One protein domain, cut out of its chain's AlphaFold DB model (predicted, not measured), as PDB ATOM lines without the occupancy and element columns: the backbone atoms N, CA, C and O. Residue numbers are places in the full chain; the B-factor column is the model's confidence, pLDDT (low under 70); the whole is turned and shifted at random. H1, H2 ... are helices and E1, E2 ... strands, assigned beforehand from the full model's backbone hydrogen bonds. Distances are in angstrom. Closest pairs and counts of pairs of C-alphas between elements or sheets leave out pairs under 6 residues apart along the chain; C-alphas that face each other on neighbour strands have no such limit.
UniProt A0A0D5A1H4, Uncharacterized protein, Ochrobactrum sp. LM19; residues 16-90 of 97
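What this domain is: This is residues 16 to 90 of the 97 residues of an uncharacterized protein of Ochrobactrum sp. LM19 (UniProt A0A0D5A1H4). A long, strongly twisted sheet of five strands curls round one helix, H1, which covers one of its faces. The hairpin of E4 and E5 makes the length, and its far end, with the turn at residues 71 to 75, reaches well beyond the helix. The printed part has 75 residues, with one named helix and five named strands in the order E1 H1 E2 E3 E4 E5; the sheet order is E1 E5 E4 E3 E2, all antiparallel. The class is mixed, helices and strands, in two layers, a sheet with a helix on one face. The whole is compact, with a radius of gyration of the C-alphas of 12.8 A, yet elongated in outline, spanning 44 by 23 by 20 A.

Where its parts are: E5, residues 76 to 89, is the longest strand at 36.3 A and ends with C-alpha 89 at (41.542, 30.522, 19.508); it bends by 62 degrees at residue 86. E4, residues 60 to 70, measures 31.6 A, and E3, residues 49 to 57, 24.7 A. E2 is residues 43 to 46, 10.6 A. E1, residues 16 to 21, spans 15.6 A from C-alpha 16 at (44.915, 26.107, 22.580). H1, residues 27 to 38, spans 16.4 A.

How they stand to each other: E2 to E5 form a meander, each strand the antiparallel neighbour of the one before. In the hairpin of E4 and E5, at 155 degrees, N 65 and O 81 are 2.8 A apart, within hydrogen-bond range. In the hairpin of E3 and E4, N 52 and O 64 are 2.9 A apart, and in that of E2 and E3, N 46 and O 49 are 2.7 A apart. Edge strand E1 pairs with E5 at 119 degrees, with N 18 and O 86 2.9 A apart. H1 is on the sheet; its closest C-alphas to E1 are those of Lys 30 and Ile 17, 5.9 A apart, and to E2 those of Leu 36 and Gly 44, 6.9 A. Every O i to N i+4 pair in H1 is within hydrogen-bond range. E1 and E2 are apart.

The domain as a whole: The two farthest C-alphas, of Arg 73 and Arg 90, are 44.7 A apart. The printed part has no cut, and its five links are tight. The mean pLDDT of the printed part is 87.9, and residue 90 is under 70.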
ATOM      1  N   THR A  16      43.710  26.930  22.473       85.44
ATOM      2  CA  THR A  16      44.915  26.107  22.580       85.44
ATOM      3  C   THR A  16      45.995  26.908  23.300       85.44
ATOM      4  O   THR A  16      46.470  27.916  22.780       85.44
ATOM      5  N   ILE A  17      46.385  26.454  24.495       89.00
ATOM      6  CA  ILE A  17      47.381  27.129  25.336       89.00
ATOM      7  C   ILE A  17      48.771  26.516  25.138       89.00
ATOM      8  O   ILE A  17      49.014  25.348  25.472       89.00
ATOM      9  N   SER A  18      49.701  27.336  24.657       89.38
ATOM     10  CA  SER A  18      51.112  26.989  24.477       89.38
ATOM     11  C   SER A  18      51.983  27.787  25.440       89.38
ATOM     12  O   SER A  18      51.798  28.988  25.605       89.38
ATOM     13  N   LEU A  19      52.939  27.125  26.093       91.94
ATOM     14  CA  LEU A  19      53.905  27.798  26.962       91.94
ATOM     15  C   LEU A  19      54.995  28.433  26.091       91.94
ATOM     16  O   LEU A  19      55.615  27.729  25.301       91.94
ATOM     17  N   ILE A  20      55.227  29.737  26.248       91.25
ATOM     18  CA  ILE A  20      56.331  30.455  25.592       91.25
ATOM     19  C   ILE A  20      57.535  30.519  26.536       91.25
ATOM     20  O   ILE A  20      58.654  30.203  26.146       91.25
ATOM     21  N   LYS A  21      57.306  30.940  27.787       89.31
ATOM     22  CA  LYS A  21      58.360  31.154  28.785       89.31
ATOM     23  C   LYS A  21      57.879  30.769  30.180       89.31
ATOM     24  O   LYS A  21      56.739  31.057  30.539       89.31
ATOM     25  N   GLY A  22      58.763  30.170  30.974       87.06
ATOM     26  CA  GLY A  22      58.505  29.796  32.365       87.06
ATOM     27  C   GLY A  22      58.816  28.328  32.645       87.06
ATOM     28  O   GLY A  22      59.296  27.616  31.770       87.06
ATOM     29  N   LEU A  23      58.554  27.891  33.880       79.69
ATOM     30  CA  LEU A  23      59.021  26.598  34.385       79.69
ATOM     31  C   LEU A  23      58.269  25.412  33.765       79.69
ATOM     32  O   LEU A  23      58.837  24.592  33.050       79.69
ATOM     33  N   ARG A  24      56.970  25.294  34.067       84.00
ATOM     34  CA  ARG A  24      56.145  24.171  33.624       84.00
ATOM     35  C   ARG A  24      54.671  24.528  33.676       84.00
ATOM     36  O   ARG A  24      54.158  24.955  34.704       84.00
ATOM     37  N   LEU A  25      53.968  24.264  32.581       85.25
ATOM     38  CA  LEU A  25      52.522  24.424  32.506       85.25
ATOM     39  C   LEU A  25      51.855  23.047  32.422       85.25
ATOM     40  O   LEU A  25      51.962  22.356  31.407       85.25
ATOM     41  N   THR A  26      51.198  22.631  33.505       87.50
ATOM     42  CA  THR A  26      50.506  21.335  33.591       87.50
ATOM     43  C   THR A  26      49.221  21.335  32.759       87.50
ATOM     44  O   THR A  26      48.672  22.391  32.439       87.50
ATOM     45  N   ALA A  27      48.704  20.146  32.428       86.81
ATOM     46  CA  ALA A  27      47.434  20.018  31.708       86.81
ATOM     47  C   ALA A  27      46.266  20.686  32.461       86.81
ATOM     48  O   ALA A  27      45.426  21.331  31.839       86.81
ATOM     49  N   THR A  28      46.250  20.598  33.795       87.38
ATOM     50  CA  THR A  28      45.254  21.264  34.647       87.38
ATOM     51  C   THR A  28      45.333  22.783  34.531       87.38
ATOM     52  O   THR A  28      44.307  23.421  34.317       87.38
ATOM     53  N   HIS A  29      46.539  23.363  34.590       87.81
ATOM     54  CA  HIS A  29      46.709  24.812  34.432       87.81
ATOM     55  C   HIS A  29      46.275  25.278  33.037       87.81
ATOM     56  O   HIS A  29      45.572  26.275  32.927       87.81
ATOM     57  N   LYS A  30      46.620  24.534  31.974       89.19
ATOM     58  CA  LYS A  30      46.167  24.848  30.606       89.19
ATOM     59  C   LYS A  30      44.645  24.892  30.505       89.19
ATOM     60  O   LYS A  30      44.117  25.828  29.920       89.19
ATOM     61  N   ARG A  31      43.954  23.902  31.082       87.62
ATOM     62  CA  ARG A  31      42.483  23.838  31.090       87.62
ATOM     63  C   ARG A  31      41.866  24.999  31.865       87.62
ATOM     64  O   ARG A  31      40.942  25.618  31.358       87.62
ATOM     65  N   ALA A  32      42.388  25.308  33.052       87.69
ATOM     66  CA  ALA A  32      41.898  26.424  33.858       87.69
ATOM     67  C   ALA A  32      42.066  27.764  33.124       87.69
ATOM     68  O   ALA A  32      41.117  28.528  33.019       87.69
ATOM     69  N   ILE A  33      43.247  28.012  32.551       88.50
ATOM     70  CA  ILE A  33      43.527  29.238  31.795       88.50
ATOM     71  C   ILE A  33      42.653  29.333  30.541       88.50
ATOM     72  O   ILE A  33      42.125  30.403  30.262       88.50
ATOM     73  N   ALA A  34      42.483  28.235  29.796       88.19
ATOM     74  CA  ALA A  34      41.596  28.215  28.637       88.19
ATOM     75  C   ALA A  34      40.162  28.587  29.035       88.19
ATOM     76  O   ALA A  34      39.588  29.473  28.421       88.19
ATOM     77  N   LEU A  35      39.639  28.003  30.120       87.88
ATOM     78  CA  LEU A  35      38.302  28.315  30.632       87.88
ATOM     79  C   LEU A  35      38.154  29.795  31.025       87.88
ATOM     80  O   LEU A  35      37.112  30.395  30.778       87.88
ATOM     81  N   LEU A  36      39.181  30.384  31.648       89.50
ATOM     82  CA  LEU A  36      39.175  31.805  32.005       89.50
ATOM     83  C   LEU A  36      39.126  32.687  30.756       89.50
ATOM     84  O   LEU A  36      38.282  33.573  30.675       89.50
ATOM     85  N   LEU A  37      39.956  32.388  29.755       87.50
ATOM     86  CA  LEU A  37      39.963  33.115  28.485       87.50
ATOM     87  C   LEU A  37      38.647  32.951  27.707       87.50
ATOM     88  O   LEU A  37      38.165  33.924  27.141       87.50
ATOM     89  N   GLU A  38      38.031  31.766  27.730       84.94
ATOM     90  CA  GLU A  38      36.714  31.506  27.116       84.94
ATOM     91  C   GLU A  38      35.602  32.344  27.739       84.94
ATOM     92  O   GLU A  38      34.677  32.755  27.047       84.94
ATOM     93  N   ARG A  39      35.700  32.617  29.041       83.94
ATOM     94  CA  ARG A  39      34.750  33.466  29.771       83.94
ATOM     95  C   ARG A  39      35.107  34.952  29.722       83.94
ATOM     96  O   ARG A  39      34.365  35.760  30.273       83.94
ATOM     97  N   GLY A  40      36.247  35.312  29.128       85.94
ATOM     98  CA  GLY A  40      36.776  36.675  29.149       85.94
ATOM     99  C   GLY A  40      37.260  37.136  30.531       85.94
ATOM    100  O   GLY A  40      37.363  38.334  30.776       85.94
ATOM    101  N   TRP A  41      37.545  36.211  31.451       88.19
ATOM    102  CA  TRP A  41      38.012  36.527  32.801       88.19
ATOM    103  C   TRP A  41      39.537  36.645  32.846       88.19
ATOM    104  O   TRP A  41      40.262  35.789  32.334       88.19
ATOM    105  N   MET A  42      40.026  37.704  33.492       88.69
ATOM    106  CA  MET A  42      41.464  37.971  33.656       88.69
ATOM    107  C   MET A  42      42.010  37.445  34.984       88.69
ATOM    108  O   MET A  42      43.217  37.311  35.165       88.69
ATOM    109  N   ASP A  43      41.132  37.101  35.909       89.50
ATOM    110  CA  ASP A  43      41.462  36.523  37.197       89.50
ATOM    111  C   ASP A  43      40.538  35.342  37.488       89.50
ATOM    112  O   ASP A  43      39.426  35.227  36.971       89.50
ATOM    113  N   GLY A  44      41.042  34.401  38.275       88.31
ATOM    114  CA  GLY A  44      40.283  33.230  38.661       88.31
ATOM    115  C   GLY A  44      40.946  32.483  39.798       88.31
ATOM    116  O   GLY A  44      42.159  32.523  39.975       88.31
ATOM    117  N   HIS A  45      40.146  31.755  40.562       84.62
ATOM    118  CA  HIS A  45      40.622  30.943  41.671       84.62
ATOM    119  C   HIS A  45      40.107  29.512  41.530       84.62
ATOM    120  O   HIS A  45      38.997  29.253  41.069       84.62
ATOM    121  N   SER A  46      40.935  28.549  41.919       80.56
ATOM    122  CA  SER A  46      40.601  27.131  41.939       80.56
ATOM    123  C   SER A  46      41.201  26.486  43.181       80.56
ATOM    124  O   SER A  46      42.401  26.223  43.233       80.56
ATOM    125  N   ARG A  47      40.358  26.206  44.182       81.00
ATOM    126  CA  ARG A  47      40.737  25.634  45.489       81.00
ATOM    127  C   ARG A  47      41.877  26.397  46.180       81.00
ATOM    128  O   ARG A  47      41.610  27.321  46.930       81.00
ATOM    129  N   LEU A  48      43.121  25.981  45.942       82.94
ATOM    130  CA  LEU A  48      44.346  26.535  46.532       82.94
ATOM    131  C   LEU A  48      45.232  27.239  45.495       82.94
ATOM    132  O   LEU A  48      46.372  27.582  45.802       82.94
ATOM    133  N   THR A  49      44.744  27.394  44.266       86.38
ATOM    134  CA  THR A  49      45.477  27.986  43.151       86.38
ATOM    135  C   THR A  49      44.742  29.208  42.625       86.38
ATOM    136  O   THR A  49      43.608  29.106  42.165       86.38
ATOM    137  N   GLU A  50      45.404  30.347  42.636       91.00
ATOM    138  CA  GLU A  50      44.946  31.597  42.046       91.00
ATOM    139  C   GLU A  50      45.637  31.790  40.695       91.00
ATOM    140  O   GLU A  50      46.824  31.500  40.530       91.00
ATOM    141  N   TYR A  51      44.884  32.272  39.718       92.31
ATOM    142  CA  TYR A  51      45.338  32.558  38.368       92.31
ATOM    143  C   TYR A  51      45.085  34.029  38.084       92.31
ATOM    144  O   TYR A  51      43.970  34.519  38.248       92.31
ATOM    145  N   ARG A  52      46.112  34.719  37.605       93.38
ATOM    146  CA  ARG A  52      46.005  36.092  37.126       93.38
ATOM    147  C   ARG A  52      46.626  36.186  35.750       93.38
ATOM    148  O   ARG A  52      47.795  35.854  35.569       93.38
ATOM    149  N   ILE A  53      45.833  36.612  34.786       92.38
ATOM    150  CA  ILE A  53      46.165  36.701  33.374       92.38
ATOM    151  C   ILE A  53      46.280  38.183  33.025       92.38
ATOM    152  O   ILE A  53      45.410  38.988  33.340       92.38
ATOM    153  N   LEU A  54      47.384  38.548  32.389       91.69
ATOM    154  CA  LEU A  54      47.661  39.894  31.916       91.69
ATOM    155  C   LEU A  54      47.911  39.820  30.407       91.69
ATOM    156  O   LEU A  54      48.883  39.170  29.996       91.69
ATOM    157  N   PRO A  55      47.068  40.444  29.569       90.19
ATOM    158  CA  PRO A  55      47.327  40.521  28.136       90.19
ATOM    159  C   PRO A  55      48.580  41.370  27.887       90.19
ATOM    160  O   PRO A  55      48.775  42.407  28.519       90.19
ATOM    161  N   VAL A  56      49.460  40.907  26.998       90.88
ATOM    162  CA  VAL A  56      50.696  41.626  26.631       90.88
ATOM    163  C   VAL A  56      50.671  42.043  25.168       90.88
ATOM    164  O   VAL A  56      51.065  43.155  24.841       90.88
ATOM    165  N   ALA A  57      50.243  41.133  24.298       87.06
ATOM    166  CA  ALA A  57      50.130  41.338  22.861       87.06
ATOM    167  C   ALA A  57      49.062  40.388  22.305       87.06
ATOM    168  O   ALA A  57      48.540  39.546  23.039       87.06
ATOM    169  N   ASP A  58      48.755  40.501  21.013       83.88
ATOM    170  CA  ASP A  58      47.719  39.696  20.366       83.88
ATOM    171  C   ASP A  58      47.983  38.183  20.527       83.88
ATOM    172  O   ASP A  58      48.997  37.637  20.077       83.88
ATOM    173  N   GLY A  59      47.099  37.514  21.275       84.12
ATOM    174  CA  GLY A  59      47.214  36.099  21.624       84.12
ATOM    175  C   GLY A  59      48.339  35.743  22.609       84.12
ATOM    176  O   GLY A  59      48.571  34.554  22.836       84.12
ATOM    177  N   ILE A  60      49.042  36.714  23.207       91.56
ATOM    178  CA  ILE A  60      50.128  36.490  24.176       91.56
ATOM    179  C   ILE A  60      49.752  37.054  25.546       91.56
ATOM    180  O   ILE A  60      49.469  38.244  25.704       91.56
ATOM    181  N   TYR A  61      49.858  36.201  26.563       92.38
ATOM    182  CA  TYR A  61      49.459  36.520  27.928       92.38
ATOM    183  C   TYR A  61      50.575  36.199  28.918       92.38
ATOM    184  O   TYR A  61      51.233  35.159  28.833       92.38
ATOM    185  N   LYS A  62      50.763  37.073  29.905       93.38
ATOM    186  CA  LYS A  62      51.504  36.764  31.131       93.38
ATOM    187  C   LYS A  62      50.534  36.157  32.132       93.38
ATOM    188  O   LYS A  62      49.471  36.715  32.366       93.38
ATOM    189  N   VAL A  63      50.900  35.029  32.726       92.56
ATOM    190  CA  VAL A  63      50.067  34.344  33.717       92.56
ATOM    191  C   VAL A  63      50.853  34.191  35.005       92.56
ATOM    192  O   VAL A  63      51.916  33.572  35.011       92.56
ATOM    193  N   ALA A  64      50.322  34.744  36.088       93.12
ATOM    194  CA  ALA A  64      50.755  34.439  37.438       93.12
ATOM    195  C   ALA A  64      49.863  33.329  37.993       93.12
ATOM    196  O   ALA A  64      48.640  33.456  38.005       93.12
ATOM    197  N   ILE A  65      50.483  32.231  38.412       91.94
ATOM    198  CA  ILE A  65      49.813  31.120  39.083       91.94
ATOM    199  C   ILE A  65      50.335  31.086  40.511       91.94
ATOM    200  O   ILE A  65      51.489  30.716  40.730       91.94
ATOM    201  N   THR A  66      49.504  31.466  41.469       91.56
ATOM    202  CA  THR A  66      49.843  31.417  42.891       91.56
ATOM    203  C   THR A  66      49.224  30.173  43.486       91.56
ATOM    204  O   THR A  66      48.024  29.971  43.366       91.56
ATOM    205  N   LYS A  67      50.019  29.313  44.114       90.81
ATOM    206  CA  LYS A  67      49.527  28.112  44.785       90.81
ATOM    207  C   LYS A  67      49.890  28.164  46.259       90.81
ATOM    208  O   LYS A  67      51.053  28.367  46.597       90.81
ATOM    209  N   ALA A  68      48.910  27.948  47.123       87.75
ATOM    210  CA  ALA A  68      49.160  27.689  48.531       87.75
ATOM    211  C   ALA A  68      49.599  26.226  48.694       87.75
ATOM    212  O   ALA A  68      48.834  25.296  48.422       87.75
ATOM    213  N   GLU A  69      50.844  26.019  49.108       83.44
ATOM    214  CA  GLU A  69      51.413  24.704  49.401       83.44
ATOM    215  C   GLU A  69      51.884  24.676  50.852       83.44
ATOM    216  O   GLU A  69      52.285  25.699  51.399       83.44
ATOM    217  N   ARG A  70      51.813  23.511  51.499       85.06
ATOM    218  CA  ARG A  70      52.409  23.354  52.824       85.06
ATOM    219  C   ARG A  70      53.891  23.047  52.677       85.06
ATOM    220  O   ARG A  70      54.257  22.218  51.846       85.06
ATOM    221  N   ASP A  71      54.716  23.733  53.452       84.81
ATOM    222  CA  ASP A  71      56.144  23.454  53.527       84.81
ATOM    223  C   ASP A  71      56.437  22.222  54.405       84.81
ATOM    224  O   ASP A  71      55.537  21.589  54.966       84.81
ATOM    225  N   GLU A  72      57.718  21.884  54.539       86.12
ATOM    226  CA  GLU A  72      58.198  20.758  55.356       86.12
ATOM    227  C   GLU A  72      57.862  20.914  56.850       86.12
ATOM    228  O   GLU A  72      57.868  19.941  57.601       86.12
ATOM    229  N   ARG A  73      57.531  22.136  57.284       88.56
ATOM    230  CA  ARG A  73      57.118  22.483  58.647       88.56
ATOM    231  C   ARG A  73      55.596  22.584  58.781       88.56
ATOM    232  O   ARG A  73      55.107  23.072  59.799       88.56
ATOM    233  N   ASN A  74      54.847  22.105  57.781       85.12
ATOM    234  CA  ASN A  74      53.386  22.128  57.721       85.12
ATOM    235  C   ASN A  74      52.781  23.551  57.756       85.12
ATOM    236  O   ASN A  74      51.601  23.717  58.072       85.12
ATOM    237  N   GLN A  75      53.561  24.576  57.408       85.88
ATOM    238  CA  GLN A  75      53.098  25.955  57.278       85.88
ATOM    239  C   GLN A  75      52.614  26.216  55.853       85.88
ATOM    240  O   GLN A  75      53.218  25.758  54.886       85.88
ATOM    241  N   LEU A  76      51.508  26.951  55.707       86.12
ATOM    242  CA  LEU A  76      51.018  27.362  54.391       86.12
ATOM    243  C   LEU A  76      51.926  28.453  53.820       86.12
ATOM    244  O   LEU A  76      52.009  29.550  54.365       86.12
ATOM    245  N   GLN A  77      52.559  28.158  52.692       87.12
ATOM    246  CA  GLN A  77      53.376  29.088  51.934       87.12
ATOM    247  C   GLN A  77      52.774  29.275  50.540       87.12
ATOM    248  O   GLN A  77      52.443  28.315  49.842       87.12
ATOM    249  N   GLN A  78      52.628  30.527  50.115       88.31
ATOM    250  CA  GLN A  78      52.198  30.835  48.757       88.31
ATOM    251  C   GLN A  78      53.407  30.828  47.824       88.31
ATOM    252  O   GLN A  78      54.362  31.584  48.004       88.31
ATOM    253  N   ARG A  79      53.360  29.979  46.799       87.56
ATOM    254  CA  ARG A  79      54.347  29.946  45.721       87.56
ATOM    255  C   ARG A  79      53.732  30.522  44.463       87.56
ATOM    256  O   ARG A  79      52.754  29.990  43.945       87.56
ATOM    257  N   THR A  80      54.328  31.600  43.967       90.19
ATOM    258  CA  THR A  80      53.893  32.247  42.729       90.19
ATOM    259  C   THR A  80      54.802  31.835  41.586       90.19
ATOM    260  O   THR A  80      56.017  32.003  41.647       90.19
ATOM    261  N   MET A  81      54.206  31.320  40.518       90.88
ATOM    262  CA  MET A  81      54.884  30.985  39.278       90.88
ATOM    263  C   MET A  81      54.439  31.946  38.179       90.88
ATOM    264  O   MET A  81      53.257  32.024  37.853       90.88
ATOM    265  N   LEU A  82      55.400  32.654  37.589       92.19
ATOM    266  CA  LEU A  82      55.163  33.569  36.476       92.19
ATOM    267  C   LEU A  82      55.494  32.881  35.155       92.19
ATOM    268  O   LEU A  82      56.584  32.336  34.971       92.19
ATOM    269  N   LEU A  83      54.548  32.924  34.227       93.12
ATOM    270  CA  LEU A  83      54.636  32.286  32.922       93.12
ATOM    271  C   LEU A  83      54.253  33.281  31.831       93.12
ATOM    272  O   LEU A  83      53.534  34.253  32.059       93.12
ATOM    273  N   THR A  84      54.700  33.014  30.614       93.81
ATOM    274  CA  THR A  84      54.189  33.660  29.407       93.81
ATOM    275  C   THR A  84      53.661  32.579  28.484       93.81
ATOM    276  O   THR A  84      54.358  31.602  28.201       93.81
ATOM    277  N   ILE A  85      52.424  32.737  28.041       93.44
ATOM    278  CA  ILE A  85      51.721  31.778  27.201       93.44
ATOM    279  C   ILE A  85      51.267  32.440  25.906       93.44
ATOM    280  O   ILE A  85      51.048  33.649  25.852       93.44
ATOM    281  N   ARG A  86      51.073  31.610  24.886       92.62
ATOM    282  CA  ARG A  86      50.297  31.942  23.700       92.62
ATOM    283  C   ARG A  86      48.956  31.230  23.795       92.62
ATOM    284  O   ARG A  86      48.940  30.012  23.991       92.62
ATOM    285  N   ALA A  87      47.862  31.962  23.650       90.38
ATOM    286  CA  ALA A  87      46.539  31.387  23.487       90.38
ATOM    287  C   ALA A  87      46.088  31.612  22.045       90.38
ATOM    288  O   ALA A  87      45.958  32.747  21.596       90.38
ATOM    289  N   THR A  88      45.862  30.517  21.327       87.06
ATOM    290  CA  THR A  88      45.315  30.560  19.970       87.06
ATOM    291  C   THR A  88      43.877  30.074  20.032       87.06
ATOM    292  O   THR A  88      43.635  28.924  20.420       87.06
ATOM    293  N   ALA A  89      42.926  30.936  19.677       79.75
ATOM    294  CA  ALA A  89      41.542  30.522  19.508       79.75
ATOM    295  C   ALA A  89      41.465  29.520  18.351       79.75
ATOM    296  O   ALA A  89      42.011  29.763  17.273       79.75
ATOM    297  N   ARG A  90      40.817  28.372  18.566       69.25
ATOM    298  CA  ARG A  90      40.467  27.500  17.446       69.25
ATOM    299  C   ARG A  90      39.240  28.091  16.772       69.25
ATOM    300  O   ARG A  90      38.139  28.008  17.304       69.25
TER     301      ARG A  90